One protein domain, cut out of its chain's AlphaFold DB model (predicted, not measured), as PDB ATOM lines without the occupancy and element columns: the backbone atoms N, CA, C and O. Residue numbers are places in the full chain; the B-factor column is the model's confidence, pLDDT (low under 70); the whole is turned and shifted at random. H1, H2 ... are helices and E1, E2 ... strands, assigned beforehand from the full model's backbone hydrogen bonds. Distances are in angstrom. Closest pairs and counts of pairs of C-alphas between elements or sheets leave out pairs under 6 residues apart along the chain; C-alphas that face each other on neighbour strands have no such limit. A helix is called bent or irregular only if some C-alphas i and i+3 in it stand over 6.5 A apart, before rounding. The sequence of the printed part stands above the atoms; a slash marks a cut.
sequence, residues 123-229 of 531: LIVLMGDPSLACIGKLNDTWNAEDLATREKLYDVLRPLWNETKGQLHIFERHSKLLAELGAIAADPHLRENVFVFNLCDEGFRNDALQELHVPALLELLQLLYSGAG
ATOM      1  N   LEU A 123      36.690 -12.331 -27.483       96.25
ATOM      2  CA  LEU A 123      35.642 -11.517 -28.094       96.25
ATOM      3  C   LEU A 123      35.917 -10.047 -27.843       96.25
ATOM      4  O   LEU A 123      35.995  -9.621 -26.691       96.25
ATOM      5  N   ILE A 124      35.998  -9.272 -28.914       97.38
ATOM      6  CA  ILE A 124      36.035  -7.814 -28.844       97.38
ATOM      7  C   ILE A 124      34.673  -7.298 -29.273       97.38
ATOM      8  O   ILE A 124      34.271  -7.524 -30.405       97.38
ATOM      9  N   VAL A 125      33.975  -6.588 -28.400       97.31
ATOM     10  CA  VAL A 125      32.767  -5.842 -28.760       97.31
ATOM     11  C   VAL A 125      33.195  -4.432 -29.128       97.31
ATOM     12  O   VAL A 125      33.740  -3.721 -28.283       97.31
ATOM     13  N   LEU A 126      32.971  -4.049 -30.379       97.19
ATOM     14  CA  LEU A 126      33.354  -2.750 -30.923       97.19
ATOM     15  C   LEU A 126      32.109  -1.885 -31.120       97.19
ATOM     16  O   LEU A 126      31.184  -2.315 -31.801       97.19
ATOM     17  N   MET A 127      32.081  -0.687 -30.540       95.06
ATOM     18  CA  MET A 127      30.921   0.220 -30.556       95.06
ATOM     19  C   MET A 127      31.358   1.678 -30.702       95.06
ATOM     20  O   MET A 127      32.547   1.975 -30.580       95.06
ATOM     21  N   GLY A 128      30.395   2.581 -30.923       94.25
ATOM     22  CA  GLY A 128      30.615   4.025 -30.860       94.25
ATOM     23  C   GLY A 128      31.237   4.498 -29.538       94.25
ATOM     24  O   GLY A 128      31.239   3.794 -28.526       94.25
ATOM     25  N   ASP A 129      31.788   5.714 -29.550       95.38
ATOM     26  CA  ASP A 129      32.546   6.285 -28.438       95.38
ATOM     27  C   ASP A 129      31.678   7.229 -27.587       95.38
ATOM     28  O   ASP A 129      31.488   8.391 -27.967       95.38
ATOM     29  N   PRO A 130      31.189   6.797 -26.407       93.81
ATOM     30  CA  PRO A 130      30.341   7.611 -25.535       93.81
ATOM     31  C   PRO A 130      31.056   8.821 -24.918       93.81
ATOM     32  O   PRO A 130      30.414   9.643 -24.266       93.81
ATOM     33  N   SER A 131      32.379   8.938 -25.075       92.75
ATOM     34  CA  SER A 131      33.151  10.099 -24.610       92.75
ATOM     35  C   SER A 131      33.229  11.235 -25.633       92.75
ATOM     36  O   SER A 131      33.715  12.320 -25.303       92.75
ATOM     37  N   LEU A 132      32.743  11.010 -26.855       93.31
ATOM     38  CA  LEU A 132      32.675  11.999 -27.928       93.31
ATOM     39  C   LEU A 132      31.222  12.420 -28.191       93.31
ATOM     40  O   LEU A 132      30.281  11.688 -27.890       93.31
ATOM     41  N   ALA A 133      31.042  13.595 -28.799       89.50
ATOM     42  CA  ALA A 133      29.756  13.981 -29.378       89.50
ATOM     43  C   ALA A 133      29.319  12.949 -30.433       89.50
ATOM     44  O   ALA A 133      30.168  12.290 -31.037       89.50
ATOM     45  N   CYS A 134      28.017  12.805 -30.648       83.62
ATOM     46  CA  CYS A 134      27.461  11.916 -31.665       83.62
ATOM     47  C   CYS A 134      26.534  12.732 -32.560       83.62
ATOM     48  O   CYS A 134      25.375  12.968 -32.222       83.62
ATOM     49  N   ILE A 135      27.094  13.230 -33.661       77.81
ATOM     50  CA  ILE A 135      26.413  14.181 -34.543       77.81
ATOM     51  C   ILE A 135      25.232  13.482 -35.218       77.81
ATOM     52  O   ILE A 135      25.383  12.395 -35.776       77.81
ATOM     53  N   GLY A 136      24.060  14.115 -35.186       68.69
ATOM     54  CA  GLY A 136      22.837  13.582 -35.791       68.69
ATOM     55  C   GLY A 136      21.952  12.760 -34.850       68.69
ATOM     56  O   GLY A 136      20.833  12.427 -35.241       68.69
ATOM     57  N   LYS A 137      22.394  12.485 -33.612       77.31
ATOM     58  CA  LYS A 137      21.499  12.077 -32.512       77.31
ATOM     59  C   LYS A 137      20.817  13.304 -31.896       77.31
ATOM     60  O   LYS A 137      21.198  14.448 -32.157       77.31
ATOM     61  N   LEU A 138      19.817  13.080 -31.039       73.75
ATOM     62  CA  LEU A 138      19.179  14.161 -30.283       73.75
ATOM     63  C   LEU A 138      20.240  14.968 -29.508       73.75
ATOM     64  O   LEU A 138      20.972  14.419 -28.682       73.75
ATOM     65  N   ASN A 139      20.294  16.277 -29.780       80.06
ATOM     66  CA  ASN A 139      21.242  17.243 -29.209       80.06
ATOM     67  C   ASN A 139      22.732  16.938 -29.465       80.06
ATOM     68  O   ASN A 139      23.581  17.438 -28.729       80.06
ATOM     69  N   ASP A 140      23.057  16.138 -30.487       84.00
ATOM     70  CA  ASP A 140      24.421  15.717 -30.839       84.00
ATOM     71  C   ASP A 140      25.190  15.014 -29.694       84.00
ATOM     72  O   ASP A 140      26.424  15.061 -29.604       84.00
ATOM     73  N   THR A 141      24.464  14.346 -28.791       85.50
ATOM     74  CA  THR A 141      25.011  13.677 -27.599       85.50
ATOM     75  C   THR A 141      24.519  12.241 -27.446       85.50
ATOM     76  O   THR A 141      23.506  11.856 -28.019       85.50
ATOM     77  N   TRP A 142      25.216  11.465 -26.612       87.81
ATOM     78  CA  TRP A 142      24.736  10.178 -26.107       87.81
ATOM     79  C   TRP A 142      23.682  10.402 -25.022       87.81
ATOM     80  O   TRP A 142      23.982  10.989 -23.977       87.81
ATOM     81  N   ASN A 143      22.465   9.930 -25.263       86.94
ATOM     82  CA  ASN A 143      21.333  10.092 -24.360       86.94
ATOM     83  C   ASN A 143      21.199   8.886 -23.413       86.94
ATOM     84  O   ASN A 143      21.912   7.884 -23.520       86.94
ATOM     85  N   ALA A 144      20.313   8.990 -22.420       88.75
ATOM     86  CA  ALA A 144      20.184   7.977 -21.370       88.75
ATOM     87  C   ALA A 144      19.772   6.603 -21.929       88.75
ATOM     88  O   ALA A 144      20.234   5.569 -21.447       88.75
ATOM     89  N   GLU A 145      18.941   6.602 -22.962       85.69
ATOM     90  CA  GLU A 145      18.483   5.445 -23.723       85.69
ATOM     91  C   GLU A 145      19.618   4.748 -24.490       85.69
ATOM     92  O   GLU A 145      19.690   3.516 -24.477       85.69
ATOM     93  N   ASP A 146      20.559   5.506 -25.068       88.19
ATOM     94  CA  ASP A 146      21.741   4.944 -25.733       88.19
ATOM     95  C   ASP A 146      22.618   4.204 -24.711       88.19
ATOM     96  O   ASP A 146      23.038   3.060 -24.912       88.19
ATOM     97  N   LEU A 147      22.855   4.839 -23.557       91.94
ATOM     98  CA  LEU A 147      23.645   4.259 -22.471       91.94
ATOM     99  C   LEU A 147      22.959   3.022 -21.874       91.94
ATOM    100  O   LEU A 147      23.623   2.023 -21.600       91.94
ATOM    101  N   ALA A 148      21.634   3.059 -21.708       92.12
ATOM    102  CA  ALA A 148      20.856   1.925 -21.219       92.12
ATOM    103  C   ALA A 148      20.912   0.733 -22.185       92.12
ATOM    104  O   ALA A 148      21.038  -0.412 -21.744       92.12
ATOM    105  N   THR A 149      20.869   0.992 -23.493       91.06
ATOM    106  CA  THR A 149      21.031  -0.039 -24.527       91.06
ATOM    107  C   THR A 149      22.382  -0.735 -24.415       91.06
ATOM    108  O   THR A 149      22.452  -1.969 -24.439       91.06
ATOM    109  N   ARG A 150      23.447   0.041 -24.205       92.88
ATOM    110  CA  ARG A 150      24.800  -0.483 -24.021       92.88
ATOM    111  C   ARG A 150      24.928  -1.352 -22.768       92.88
ATOM    112  O   ARG A 150      25.426  -2.473 -22.849       92.88
ATOM    113  N   GLU A 151      24.424  -0.887 -21.627       93.94
ATOM    114  CA  GLU A 151      24.446  -1.688 -20.393       93.94
ATOM    115  C   GLU A 151      23.626  -2.979 -20.542       93.94
ATOM    116  O   GLU A 151      24.058  -4.042 -20.097       93.94
ATOM    117  N   LYS A 152      22.499  -2.935 -21.265       94.88
ATOM    118  CA  LYS A 152      21.690  -4.130 -21.531       94.88
ATOM    119  C   LYS A 152      22.447  -5.190 -22.332       94.88
ATOM    120  O   LYS A 152      22.274  -6.382 -22.075       94.88
ATOM    121  N   LEU A 153      23.277  -4.780 -23.290       95.25
ATOM    122  CA  LEU A 153      24.168  -5.693 -24.009       95.25
ATOM    123  C   LEU A 153      25.228  -6.285 -23.072       95.25
ATOM    124  O   LEU A 153      25.476  -7.490 -23.114       95.25
ATOM    125  N   TYR A 154      25.821  -5.477 -22.194       94.19
ATOM    126  CA  TYR A 154      26.810  -5.960 -21.224       94.19
ATOM    127  C   TYR A 154      26.235  -6.983 -20.247       94.19
ATOM    128  O   TYR A 154      26.902  -7.979 -19.953       94.19
ATOM    129  N   ASP A 155      25.000  -6.779 -19.794       94.12
ATOM    130  CA  ASP A 155      24.282  -7.718 -18.931       94.12
ATOM    131  C   ASP A 155      24.049  -9.075 -19.609       94.12
ATOM    132  O   ASP A 155      24.031 -10.105 -18.936       94.12
ATOM    133  N   VAL A 156      23.900  -9.094 -20.938       93.56
ATOM    134  CA  VAL A 156      23.809 -10.330 -21.727       93.56
ATOM    135  C   VAL A 156      25.185 -10.975 -21.890       93.56
ATOM    136  O   VAL A 156      25.336 -12.171 -21.649       93.56
ATOM    137  N   LEU A 157      26.195 -10.207 -22.299       93.75
ATOM    138  CA  LEU A 157      27.487 -10.765 -22.702       93.75
ATOM    139  C   LEU A 157      28.348 -11.216 -21.517       93.75
ATOM    140  O   LEU A 157      28.942 -12.291 -21.583       93.75
ATOM    141  N   ARG A 158      28.430 -10.436 -20.430       91.44
ATOM    142  CA  ARG A 158      29.358 -10.719 -19.315       91.44
ATOM    143  C   ARG A 158      29.120 -12.091 -18.661       91.44
ATOM    144  O   ARG A 158      30.103 -12.810 -18.482       91.44
ATOM    145  N   PRO A 159      27.882 -12.493 -18.302       87.88
ATOM    146  CA  PRO A 159      27.650 -13.805 -17.697       87.88
ATOM    147  C   PRO A 159      27.968 -14.946 -18.665       87.88
ATOM    148  O   PRO A 159      28.691 -15.871 -18.304       87.88
ATOM    149  N   LEU A 160      27.505 -14.833 -19.914       82.62
ATOM    150  CA  LEU A 160      27.669 -15.872 -20.933       82.62
ATOM    151  C   LEU A 160      29.139 -16.091 -21.300       82.62
ATOM    152  O   LEU A 160      29.577 -17.228 -21.472       82.62
ATOM    153  N   TRP A 161      29.939 -15.027 -21.372       85.38
ATOM    154  CA  TRP A 161      31.352 -15.178 -21.712       85.38
ATOM    155  C   TRP A 161      32.179 -15.787 -20.583       85.38
ATOM    156  O   TRP A 161      33.063 -16.605 -20.846       85.38
ATOM    157  N   ASN A 162      31.825 -15.491 -19.329       79.69
ATOM    158  CA  ASN A 162      32.424 -16.157 -18.174       79.69
ATOM    159  C   ASN A 162      32.181 -17.678 -18.201       79.69
ATOM    160  O   ASN A 162      33.078 -18.445 -17.849       79.69
ATOM    161  N   GLU A 163      31.008 -18.130 -18.657       80.56
ATOM    162  CA  GLU A 163      30.679 -19.560 -18.780       80.56
ATOM    163  C   GLU A 163      31.541 -20.276 -19.831       80.56
ATOM    164  O   GLU A 163      31.979 -21.408 -19.610       80.56
ATOM    165  N   THR A 164      31.850 -19.609 -20.946       80.31
ATOM    166  CA  THR A 164      32.690 -20.173 -22.023       80.31
ATOM    167  C   THR A 164      34.185 -20.224 -21.693       80.31
ATOM    168  O   THR A 164      34.953 -20.818 -22.449       80.31
ATOM    169  N   LYS A 165      34.613 -19.624 -20.570       80.31
ATOM    170  CA  LYS A 165      36.026 -19.379 -20.212       80.31
ATOM    171  C   LYS A 165      36.796 -18.528 -21.238       80.31
ATOM    172  O   LYS A 165      38.026 -18.527 -21.213       80.31
ATOM    173  N   GLY A 166      36.093 -17.827 -22.129       85.56
ATOM    174  CA  GLY A 166      36.675 -16.854 -23.049       85.56
ATOM    175  C   GLY A 166      36.947 -15.509 -22.371       85.56
ATOM    176  O   GLY A 166      36.500 -15.246 -21.253       85.56
ATOM    177  N   GLN A 167      37.669 -14.633 -23.061       91.50
ATOM    178  CA  GLN A 167      37.904 -13.253 -22.641       91.50
ATOM    179  C   GLN A 167      36.986 -12.305 -23.414       91.50
ATOM    180  O   GLN A 167      36.875 -12.399 -24.636       91.50
ATOM    181  N   LEU A 168      36.322 -11.404 -22.688       94.44
ATOM    182  CA  LEU A 168      35.474 -10.354 -23.243       94.44
ATOM    183  C   LEU A 168      36.192  -9.010 -23.122       94.44
ATOM    184  O   LEU A 168      36.566  -8.596 -22.023       94.44
ATOM    185  N   HIS A 169      36.330  -8.311 -24.241       95.00
ATOM    186  CA  HIS A 169      36.939  -6.992 -24.339       95.00
ATOM    187  C   HIS A 169      35.926  -6.014 -24.936       95.00
ATOM    188  O   HIS A 169      35.213  -6.352 -25.875       95.00
ATOM    189  N   ILE A 170      35.861  -4.798 -24.396       95.69
ATOM    190  CA  ILE A 170      34.938  -3.751 -24.847       95.69
ATOM    191  C   ILE A 170      35.754  -2.592 -25.406       95.69
ATOM    192  O   ILE A 170      36.540  -1.983 -24.675       95.69
ATOM    193  N   PHE A 171      35.595  -2.317 -26.696       96.69
ATOM    194  CA  PHE A 171      36.314  -1.280 -27.429       96.69
ATOM    195  C   PHE A 171      35.323  -0.175 -27.808       96.69
ATOM    196  O   PHE A 171      34.587  -0.279 -28.781       96.69
ATOM    197  N   GLU A 172      35.310   0.886 -27.001       94.44
ATOM    198  CA  GLU A 172      34.401   2.042 -27.129       94.44
ATOM    199  C   GLU A 172      35.162   3.377 -26.984       94.44
ATOM    200  O   GLU A 172      34.588   4.414 -26.680       94.44
ATOM    201  N   ARG A 173      36.497   3.370 -27.119       96.31
ATOM    202  CA  ARG A 173      37.330   4.587 -27.077       96.31
ATOM    203  C   ARG A 173      38.100   4.747 -28.375       96.31
ATOM    204  O   ARG A 173      39.220   4.257 -28.520       96.31
ATOM    205  N   HIS A 174      37.537   5.504 -29.306       96.06
ATOM    206  CA  HIS A 174      38.073   5.689 -30.655       96.06
ATOM    207  C   HIS A 174      39.464   6.337 -30.669       96.06
ATOM    208  O   HIS A 174      40.263   6.068 -31.562       96.06
ATOM    209  N   SER A 175      39.807   7.112 -29.635       96.12
ATOM    210  CA  SER A 175      41.164   7.653 -29.444       96.12
ATOM    211  C   SER A 175      42.255   6.589 -29.250       96.12
ATOM    212  O   SER A 175      43.425   6.871 -29.509       96.12
ATOM    213  N   LYS A 176      41.895   5.381 -28.804       96.19
ATOM    214  CA  LYS A 176      42.817   4.256 -28.581       96.19
ATOM    215  C   LYS A 176      42.660   3.134 -29.602       96.19
ATOM    216  O   LYS A 176      43.578   2.331 -29.747       96.19
ATOM    217  N   LEU A 177      41.544   3.126 -30.331       95.31
ATOM    218  CA  LEU A 177      41.120   2.024 -31.187       95.31
ATOM    219  C   LEU A 177      42.209   1.546 -32.159       95.31
ATOM    220  O   LEU A 177      42.476   0.351 -32.232       95.31
ATOM    221  N   LEU A 178      42.883   2.465 -32.861       95.38
ATOM    222  CA  LEU A 178      43.951   2.106 -33.805       95.38
ATOM    223  C   LEU A 178      45.129   1.410 -33.110       95.38
ATOM    224  O   LEU A 178      45.669   0.442 -33.637       95.38
ATOM    225  N   ALA A 179      45.533   1.898 -31.934       96.75
ATOM    226  CA  ALA A 179      46.647   1.325 -31.188       96.75
ATOM    227  C   ALA A 179      46.280  -0.040 -30.586       96.75
ATOM    228  O   ALA A 179      47.085  -0.965 -30.639       96.75
ATOM    229  N   GLU A 180      45.066  -0.175 -30.047       96.25
ATOM    230  CA  GLU A 180      44.578  -1.417 -29.438       96.25
ATOM    231  C   GLU A 180      44.386  -2.517 -30.493       96.25
ATOM    232  O   GLU A 180      44.928  -3.610 -30.334       96.25
ATOM    233  N   LEU A 181      43.708  -2.218 -31.607       96.62
ATOM    234  CA  LEU A 181      43.563  -3.168 -32.717       96.62
ATOM    235  C   LEU A 181      44.912  -3.491 -33.370       96.62
ATOM    236  O   LEU A 181      45.167  -4.649 -33.696       96.62
ATOM    237  N   GLY A 182      45.793  -2.499 -33.527       96.88
ATOM    238  CA  GLY A 182      47.138  -2.706 -34.063       96.88
ATOM    239  C   GLY A 182      47.986  -3.635 -33.189       96.88
ATOM    240  O   GLY A 182      48.682  -4.499 -33.716       96.88
ATOM    241  N   ALA A 183      47.892  -3.512 -31.863       96.38
ATOM    242  CA  ALA A 183      48.578  -4.407 -30.933       96.38
ATOM    243  C   ALA A 183      48.051  -5.848 -31.021       96.38
ATOM    244  O   ALA A 183      48.847  -6.782 -31.035       96.38
ATOM    245  N   ILE A 184      46.730  -6.030 -31.137       95.81
ATOM    246  CA  ILE A 184      46.114  -7.355 -31.325       95.81
ATOM    247  C   ILE A 184      46.551  -7.976 -32.652       95.81
ATOM    248  O   ILE A 184      46.917  -9.144 -32.690       95.81
ATOM    249  N   ALA A 185      46.545  -7.196 -33.733       94.38
ATOM    250  CA  ALA A 185      46.965  -7.666 -35.049       94.38
ATOM    251  C   ALA A 185      48.464  -8.016 -35.106       94.38
ATOM    252  O   ALA A 185      48.862  -8.871 -35.896       94.38
ATOM    253  N   ALA A 186      49.294  -7.379 -34.276       95.81
ATOM    254  CA  ALA A 186      50.729  -7.649 -34.193       95.81
ATOM    255  C   ALA A 186      51.082  -8.897 -33.361       95.81
ATOM    256  O   ALA A 186      52.192  -9.407 -33.502       95.81
ATOM    257  N   ASP A 187      50.174  -9.387 -32.511       94.38
ATOM    258  CA  ASP A 187      50.341 -10.623 -31.742       94.38
ATOM    259  C   ASP A 187      49.714 -11.800 -32.516       94.38
ATOM    260  O   ASP A 187      48.486 -11.895 -32.597       94.38
ATOM    261  N   PRO A 188      50.515 -12.726 -33.085       90.75
ATOM    262  CA  PRO A 188      49.985 -13.829 -33.883       90.75
ATOM    263  C   PRO A 188      49.016 -14.726 -33.108       90.75
ATOM    264  O   PRO A 188      48.029 -15.192 -33.674       90.75
ATOM    265  N   HIS A 189      49.263 -14.935 -31.811       89.06
ATOM    266  CA  HIS A 189      48.420 -15.795 -30.991       89.06
ATOM    267  C   HIS A 189      47.060 -15.146 -30.733       89.06
ATOM    268  O   HIS A 189      46.036 -15.822 -30.827       89.06
ATOM    269  N   LEU A 190      47.024 -13.841 -30.456       90.00
ATOM    270  CA  LEU A 190      45.756 -13.124 -30.305       90.00
ATOM    271  C   LEU A 190      45.015 -13.020 -31.638       90.00
ATOM    272  O   LEU A 190      43.818 -13.298 -31.683       90.00
ATOM    273  N   ARG A 191      45.714 -12.683 -32.727       89.50
ATOM    274  CA  ARG A 191      45.121 -12.507 -34.059       89.50
ATOM    275  C   ARG A 191      44.375 -13.748 -34.554       89.50
ATOM    276  O   ARG A 191      43.313 -13.617 -35.149       89.50
ATOM    277  N   GLU A 192      44.901 -14.942 -34.295       86.50
ATOM    278  CA  GLU A 192      44.267 -16.208 -34.704       86.50
ATOM    279  C   GLU A 192      43.084 -16.621 -33.814       86.50
ATOM    280  O   GLU A 192      42.265 -17.447 -34.213       86.50
ATOM    281  N   ASN A 193      42.979 -16.052 -32.610       89.88
ATOM    282  CA  ASN A 193      42.009 -16.458 -31.590       89.88
ATOM    283  C   ASN A 193      40.985 -15.363 -31.244       89.88
ATOM    284  O   ASN A 193      40.186 -15.539 -30.316       89.88
ATOM    285  N   VAL A 194      41.002 -14.247 -31.974       94.75
ATOM    286  CA  VAL A 194      40.124 -13.097 -31.755       94.75
ATOM    287  C   VAL A 194      38.989 -13.035 -32.769       94.75
ATOM    288  O   VAL A 194      39.163 -13.297 -33.958       94.75
ATOM    289  N   PHE A 195      37.819 -12.632 -32.288       96.69
ATOM    290  CA  PHE A 195      36.682 -12.254 -33.113       96.69
ATOM    291  C   PHE A 195      36.166 -10.885 -32.676       96.69
ATOM    292  O   PHE A 195      35.892 -10.658 -31.495       96.69
ATOM    293  N   VAL A 196      36.034  -9.969 -33.630       98.06
ATOM    294  CA  VAL A 196      35.491  -8.632 -33.396       98.06
ATOM    295  C   VAL A 196      33.996  -8.642 -33.696       98.06
ATOM    296  O   VAL A 196      33.565  -8.689 -34.845       98.06
ATOM    297  N   PHE A 197      33.183  -8.575 -32.652       97.62
ATOM    298  CA  PHE A 197      31.763  -8.301 -32.768       97.62
ATOM    299  C   PHE A 197      31.568  -6.802 -33.023       97.62
ATOM    300  O   PHE A 197      31.545  -5.993 -32.093       97.62
ATOM    301  N   ASN A 198      31.529  -6.437 -34.305       97.44
ATOM    302  CA  ASN A 198      31.367  -5.062 -34.754       97.44
ATOM    303  C   ASN A 198      29.901  -4.639 -34.649       97.44
ATOM    304  O   ASN A 198      29.060  -5.142 -35.387       97.44
ATOM    305  N   LEU A 199      29.642  -3.706 -33.739       95.81
ATOM    306  CA  LEU A 199      28.349  -3.098 -33.446       95.81
ATOM    307  C   LEU A 199      28.406  -1.563 -33.570       95.81
ATOM    308  O   LEU A 199      27.543  -0.867 -33.044       95.81
ATOM    309  N   CYS A 200      29.452  -1.031 -34.210       94.44
ATOM    310  CA  CYS A 200      29.676   0.402 -34.371       94.44
ATOM    311  C   CYS A 200      28.910   0.917 -35.597       94.44
ATOM    312  O   CYS A 200      29.449   0.932 -36.703       94.44
ATOM    313  N   ASP A 201      27.654   1.312 -35.401       89.88
ATOM    314  CA  ASP A 201      26.815   1.983 -36.404       89.88
ATOM    315  C   ASP A 201      27.005   3.511 -36.404       89.88
ATOM    316  O   ASP A 201      26.750   4.168 -37.409       89.88
ATOM    317  N   GLU A 202      27.572   4.099 -35.343       90.50
ATOM    318  CA  GLU A 202      27.910   5.532 -35.329       90.50
ATOM    319  C   GLU A 202      29.144   5.905 -36.169       90.50
ATOM    320  O   GLU A 202      29.397   7.088 -36.404       90.50
ATOM    321  N   GLY A 203      29.940   4.919 -36.584       92.31
ATOM    322  CA  GLY A 203      31.190   5.109 -37.315       92.31
ATOM    323  C   GLY A 203      32.353   5.681 -36.502       92.31
ATOM    324  O   GLY A 203      32.261   5.989 -35.307       92.31
ATOM    325  N   PHE A 204      33.523   5.788 -37.143       94.44
ATOM    326  CA  PHE A 204      34.734   6.228 -36.449       94.44
ATOM    327  C   PHE A 204      34.575   7.661 -35.925       94.44
ATOM    328  O   PHE A 204      34.146   8.566 -36.633       94.44
ATOM    329  N   ARG A 205      34.923   7.866 -34.650       94.06
ATOM    330  CA  ARG A 205      34.697   9.119 -33.895       94.06
ATOM    331  C   ARG A 205      33.232   9.592 -33.868       94.06
ATOM    332  O   ARG A 205      33.009  10.776 -33.635       94.06
ATOM    333  N   ASN A 206      32.282   8.670 -34.027       92.75
ATOM    334  CA  ASN A 206      30.840   8.924 -34.102       92.75
ATOM    335  C   ASN A 206      30.437   9.810 -35.293       92.75
ATOM    336  O   ASN A 206      29.509  10.616 -35.192       92.75
ATOM    337  N   ASP A 207      31.185   9.705 -36.390       89.00
ATOM    338  CA  ASP A 207      30.813  10.261 -37.683       89.00
ATOM    339  C   ASP A 207      30.206   9.143 -38.539       89.00
ATOM    340  O   ASP A 207      30.919   8.240 -38.982       89.00
ATOM    341  N   ALA A 208      28.898   9.222 -38.800       85.06
ATOM    342  CA  ALA A 208      28.171   8.216 -39.573       85.06
ATOM    343  C   ALA A 208      28.710   8.066 -41.011       85.06
ATOM    344  O   ALA A 208      28.618   6.992 -41.600       85.06
ATOM    345  N   LEU A 209      29.349   9.098 -41.585       86.75
ATOM    346  CA  LEU A 209      30.028   8.977 -42.887       86.75
ATOM    347  C   LEU A 209      31.276   8.084 -42.813       86.75
ATOM    348  O   LEU A 209      31.793   7.629 -43.837       86.75
ATOM    349  N   GLN A 210      31.767   7.828 -41.602       92.56
ATOM    350  CA  GLN A 210      32.916   6.983 -41.321       92.56
ATOM    351  C   GLN A 210      32.531   5.585 -40.828       92.56
ATOM    352  O   GLN A 210      33.414   4.842 -40.395       92.56
ATOM    353  N   GLU A 211      31.264   5.179 -40.940       93.56
ATOM    354  CA  GLU A 211      30.817   3.826 -40.585       93.56
ATOM    355  C   GLU A 211      31.630   2.754 -41.320       93.56
ATOM    356  O   GLU A 211      32.241   1.893 -40.691       93.56
ATOM    357  N   LEU A 212      31.781   2.883 -42.644       95.50
ATOM    358  CA  LEU A 212      32.558   1.941 -43.459       95.50
ATOM    359  C   LEU A 212      34.049   1.874 -43.096       95.50
ATOM    360  O   LEU A 212      34.709   0.878 -43.398       95.50
ATOM    361  N   HIS A 213      34.600   2.911 -42.458       96.88
ATOM    362  CA  HIS A 213      36.026   2.956 -42.123       96.88
ATOM    363  C   HIS A 213      36.363   1.989 -40.989       96.88
ATOM    364  O   HIS A 213      37.487   1.490 -40.924       96.88
ATOM    365  N   VAL A 214      35.392   1.693 -40.123       97.06
ATOM    366  CA  VAL A 214      35.554   0.760 -39.008       97.06
ATOM    367  C   VAL A 214      35.863  -0.657 -39.515       97.06
ATOM    368  O   VAL A 214      36.952  -1.155 -39.217       97.06
ATOM    369  N   PRO A 215      35.018  -1.307 -40.340       97.62
ATOM    370  CA  PRO A 215      35.358  -2.605 -40.907       97.62
ATOM    371  C   PRO A 215      36.502  -2.538 -41.923       97.62
ATOM    372  O   PRO A 215      37.249  -3.507 -42.024       97.62
ATOM    373  N   ALA A 216      36.720  -1.416 -42.623       98.06
ATOM    374  CA  ALA A 216      37.903  -1.266 -43.478       98.06
ATOM    375  C   ALA A 216      39.208  -1.378 -42.670       98.06
ATOM    376  O   ALA A 216      40.148  -2.045 -43.103       98.06
ATOM    377  N   LEU A 217      39.264  -0.778 -41.476       97.25
ATOM    378  CA  LEU A 217      40.407  -0.917 -40.573       97.25
ATOM    379  C   LEU A 217      40.590  -2.372 -40.118       97.25
ATOM    380  O   LEU A 217      41.717  -2.863 -40.104       97.25
ATOM    381  N   LEU A 218      39.500  -3.069 -39.781       97.62
ATOM    382  CA  LEU A 218      39.549  -4.486 -39.405       97.62
ATOM    383  C   LEU A 218      40.087  -5.356 -40.552       97.62
ATOM    384  O   LEU A 218      40.940  -6.210 -40.312       97.62
ATOM    385  N   GLU A 219      39.671  -5.097 -41.794       96.69
ATOM    386  CA  GLU A 219      40.165  -5.805 -42.984       96.69
ATOM    387  C   GLU A 219      41.647  -5.528 -43.260       96.69
ATOM    388  O   GLU A 219      42.404  -6.467 -43.509       96.69
ATOM    389  N   LEU A 220      42.092  -4.270 -43.149       96.75
ATOM    390  CA  LEU A 220      43.507  -3.904 -43.300       96.75
ATOM    391  C   LEU A 220      44.399  -4.580 -42.251       96.75
ATOM    392  O   LEU A 220      45.535  -4.947 -42.549       96.75
ATOM    393  N   LEU A 221      43.881  -4.765 -41.035       95.88
ATOM    394  CA  LEU A 221      44.561  -5.461 -39.941       95.88
ATOM    395  C   LEU A 221      44.378  -6.988 -39.976       95.88
ATOM    396  O   LEU A 221      44.932  -7.683 -39.125       95.88
ATOM    397  N   GLN A 222      43.629  -7.515 -40.951       93.69
ATOM    398  CA  GLN A 222      43.289  -8.938 -41.071       93.69
ATOM    399  C   GLN A 222      42.632  -9.514 -39.803       93.69
ATOM    400  O   GLN A 222      42.880 -10.662 -39.432       93.69
ATOM    401  N   LEU A 223      41.805  -8.715 -39.124       95.44
ATOM    402  CA  LEU A 223      41.027  -9.145 -37.965       95.44
ATOM    403  C   LEU A 223      39.659  -9.652 -38.418       95.44
ATOM    404  O   LEU A 223      38.971  -9.004 -39.206       95.44
ATOM    405  N   LEU A 224      39.254 -10.814 -37.909       95.62
ATOM    406  CA  LEU A 224      37.962 -11.422 -38.219       95.62
ATOM    407  C   LEU A 224      36.843 -10.705 -37.462       95.62
ATOM    408  O   LEU A 224      36.971 -10.459 -36.264       95.62
ATOM    409  N   TYR A 225      35.740 -10.394 -38.146       97.38
ATOM    410  CA  TYR A 225      34.659  -9.602 -37.563       97.38
ATOM    411  C   TYR A 225      33.266  -9.962 -38.087       97.38
ATOM    412  O   TYR A 225      33.131 -10.548 -39.166       97.38
ATOM    413  N   SER A 226      32.243  -9.602 -37.311       97.12
ATOM    414  CA  SER A 226      30.824  -9.748 -37.655       97.12
ATOM    415  C   SER A 226      30.285  -8.608 -38.521       97.12
ATOM    416  O   SER A 226      30.757  -7.477 -38.441       97.12
ATOM    417  N   GLY A 227      29.201  -8.872 -39.242       96.50
ATOM    418  CA  GLY A 227      28.444  -7.868 -39.981       96.50
ATOM    419  C   GLY A 227      29.039  -7.552 -41.350       96.50
ATOM    420  O   GLY A 227      29.981  -8.194 -41.836       96.50
ATOM    421  N   ALA A 228      28.444  -6.570 -42.013       96.44
ATOM    422  CA  ALA A 228      28.771  -6.208 -43.383       96.44
ATOM    423  C   ALA A 228      30.165  -5.571 -43.538       96.44
ATOM    424  O   ALA A 228      30.715  -4.979 -42.611       96.44
ATOM    425  N   GLY A 229      30.756  -5.735 -44.725       96.94
ATOM    426  CA  GLY A 229      32.056  -5.147 -45.064       96.94
ATOM    427  C   GLY A 229      31.956  -3.722 -45.615       96.94
ATOM    428  O   GLY A 229      30.855  -3.261 -45.925       96.94
TER     429      GLY A 229
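What this domain is: This is residues 123 to 229 of the 531 residues of the protein "ATP-grasp domain-containing protein" of Allomyces macrogynus (strain ATCC 38327) (UniProt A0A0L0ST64). A small twisted sheet of three parallel strands lies between one long helix, H1, which covers E2 and part of E1, and a pair of shorter helices, H2 and H4, side by side and only grazing the sheet. H3 makes a corner at the end of H2, and two long links without named elements, residues 127 to 143 and 199 to 212, run between E1 and H1 and between E3 and H4. The printed part has 107 residues, with four named helices and three named strands in the order E1 H1 E2 H2 H3 E3 H4; the sheet runs E2 E1 E3. The class is mixed, and the whole is compact, with a radius of gyration of the C-alphas of 14.1 A and spans of 43 by 32 by 23 A.

How they stand to each other: E1, residues 123 to 126, is the inner strand. E2, residues 167 to 171, is parallel to it at 12 degrees, with N 125 and O 169 2.8 A apart. E3, residues 194 to 198, is parallel to E1 at 29 degrees, with N 197 and O 124 2.7 A apart. H1, residues 144 to 164, is on one face of the sheet, forming two layers, a helix layer over a sheet, at a height over the sheet of 10.2 A. It runs along the strands, at 4 degrees to E2 on the local plane; the closest C-alphas, of Trp 161 and Leu 168, are 6.5 A apart. E1, H1, E2 is a strand-helix-strand unit, two parallel neighbour strands with a helix between in the chain, and its crossover is right-handed. H2, residues 174 to 186, only grazes the sheet and is apart from H1. H3, residues 188 to 193, and H2 touch only at the corner, and only just, with 3 pairs of C-alphas within 8 A; the closest, of Ala 185 and Arg 191, are 5.3 A apart. E2, H2 H3, E3 is a split unit with E1 between its strands, also right-handed in its crossover. H4, residues 213 to 220, also only grazes the sheet; it is close to H2 but not clearly touching, the closest C-alphas, of Leu 181 and Leu 218, being 7.9 A apart. Every O i to N i+4 pair is within hydrogen-bond range in H4, against 15 of 17 in H1, 7 of 9 in H2 and 1 of 2 in H3.

Where its parts are: E1 begins at C-alpha 123, (35.642, -11.517, -28.094). H1 is 30.8 A long and only just irregular, C-alphas 156 and 159 being 6.6 A apart. E2 is 13.0 A long, H2 18.7 A and E3 12.3 A; H2 is irregular, with C-alphas 175 and 178 7.6 A apart. H4 ends at C-alpha 220, (43.507, -3.904, -43.300).

The domain as a whole: The two C-alphas farthest apart, of Asn 139 and His 189, are 42.8 A apart. The printed part has no cut. The links E1 to H1 and E3 to H4 are long; the others are tight. The mean pLDDT of the printed part is 92.0, and residue 136 alone is under 70.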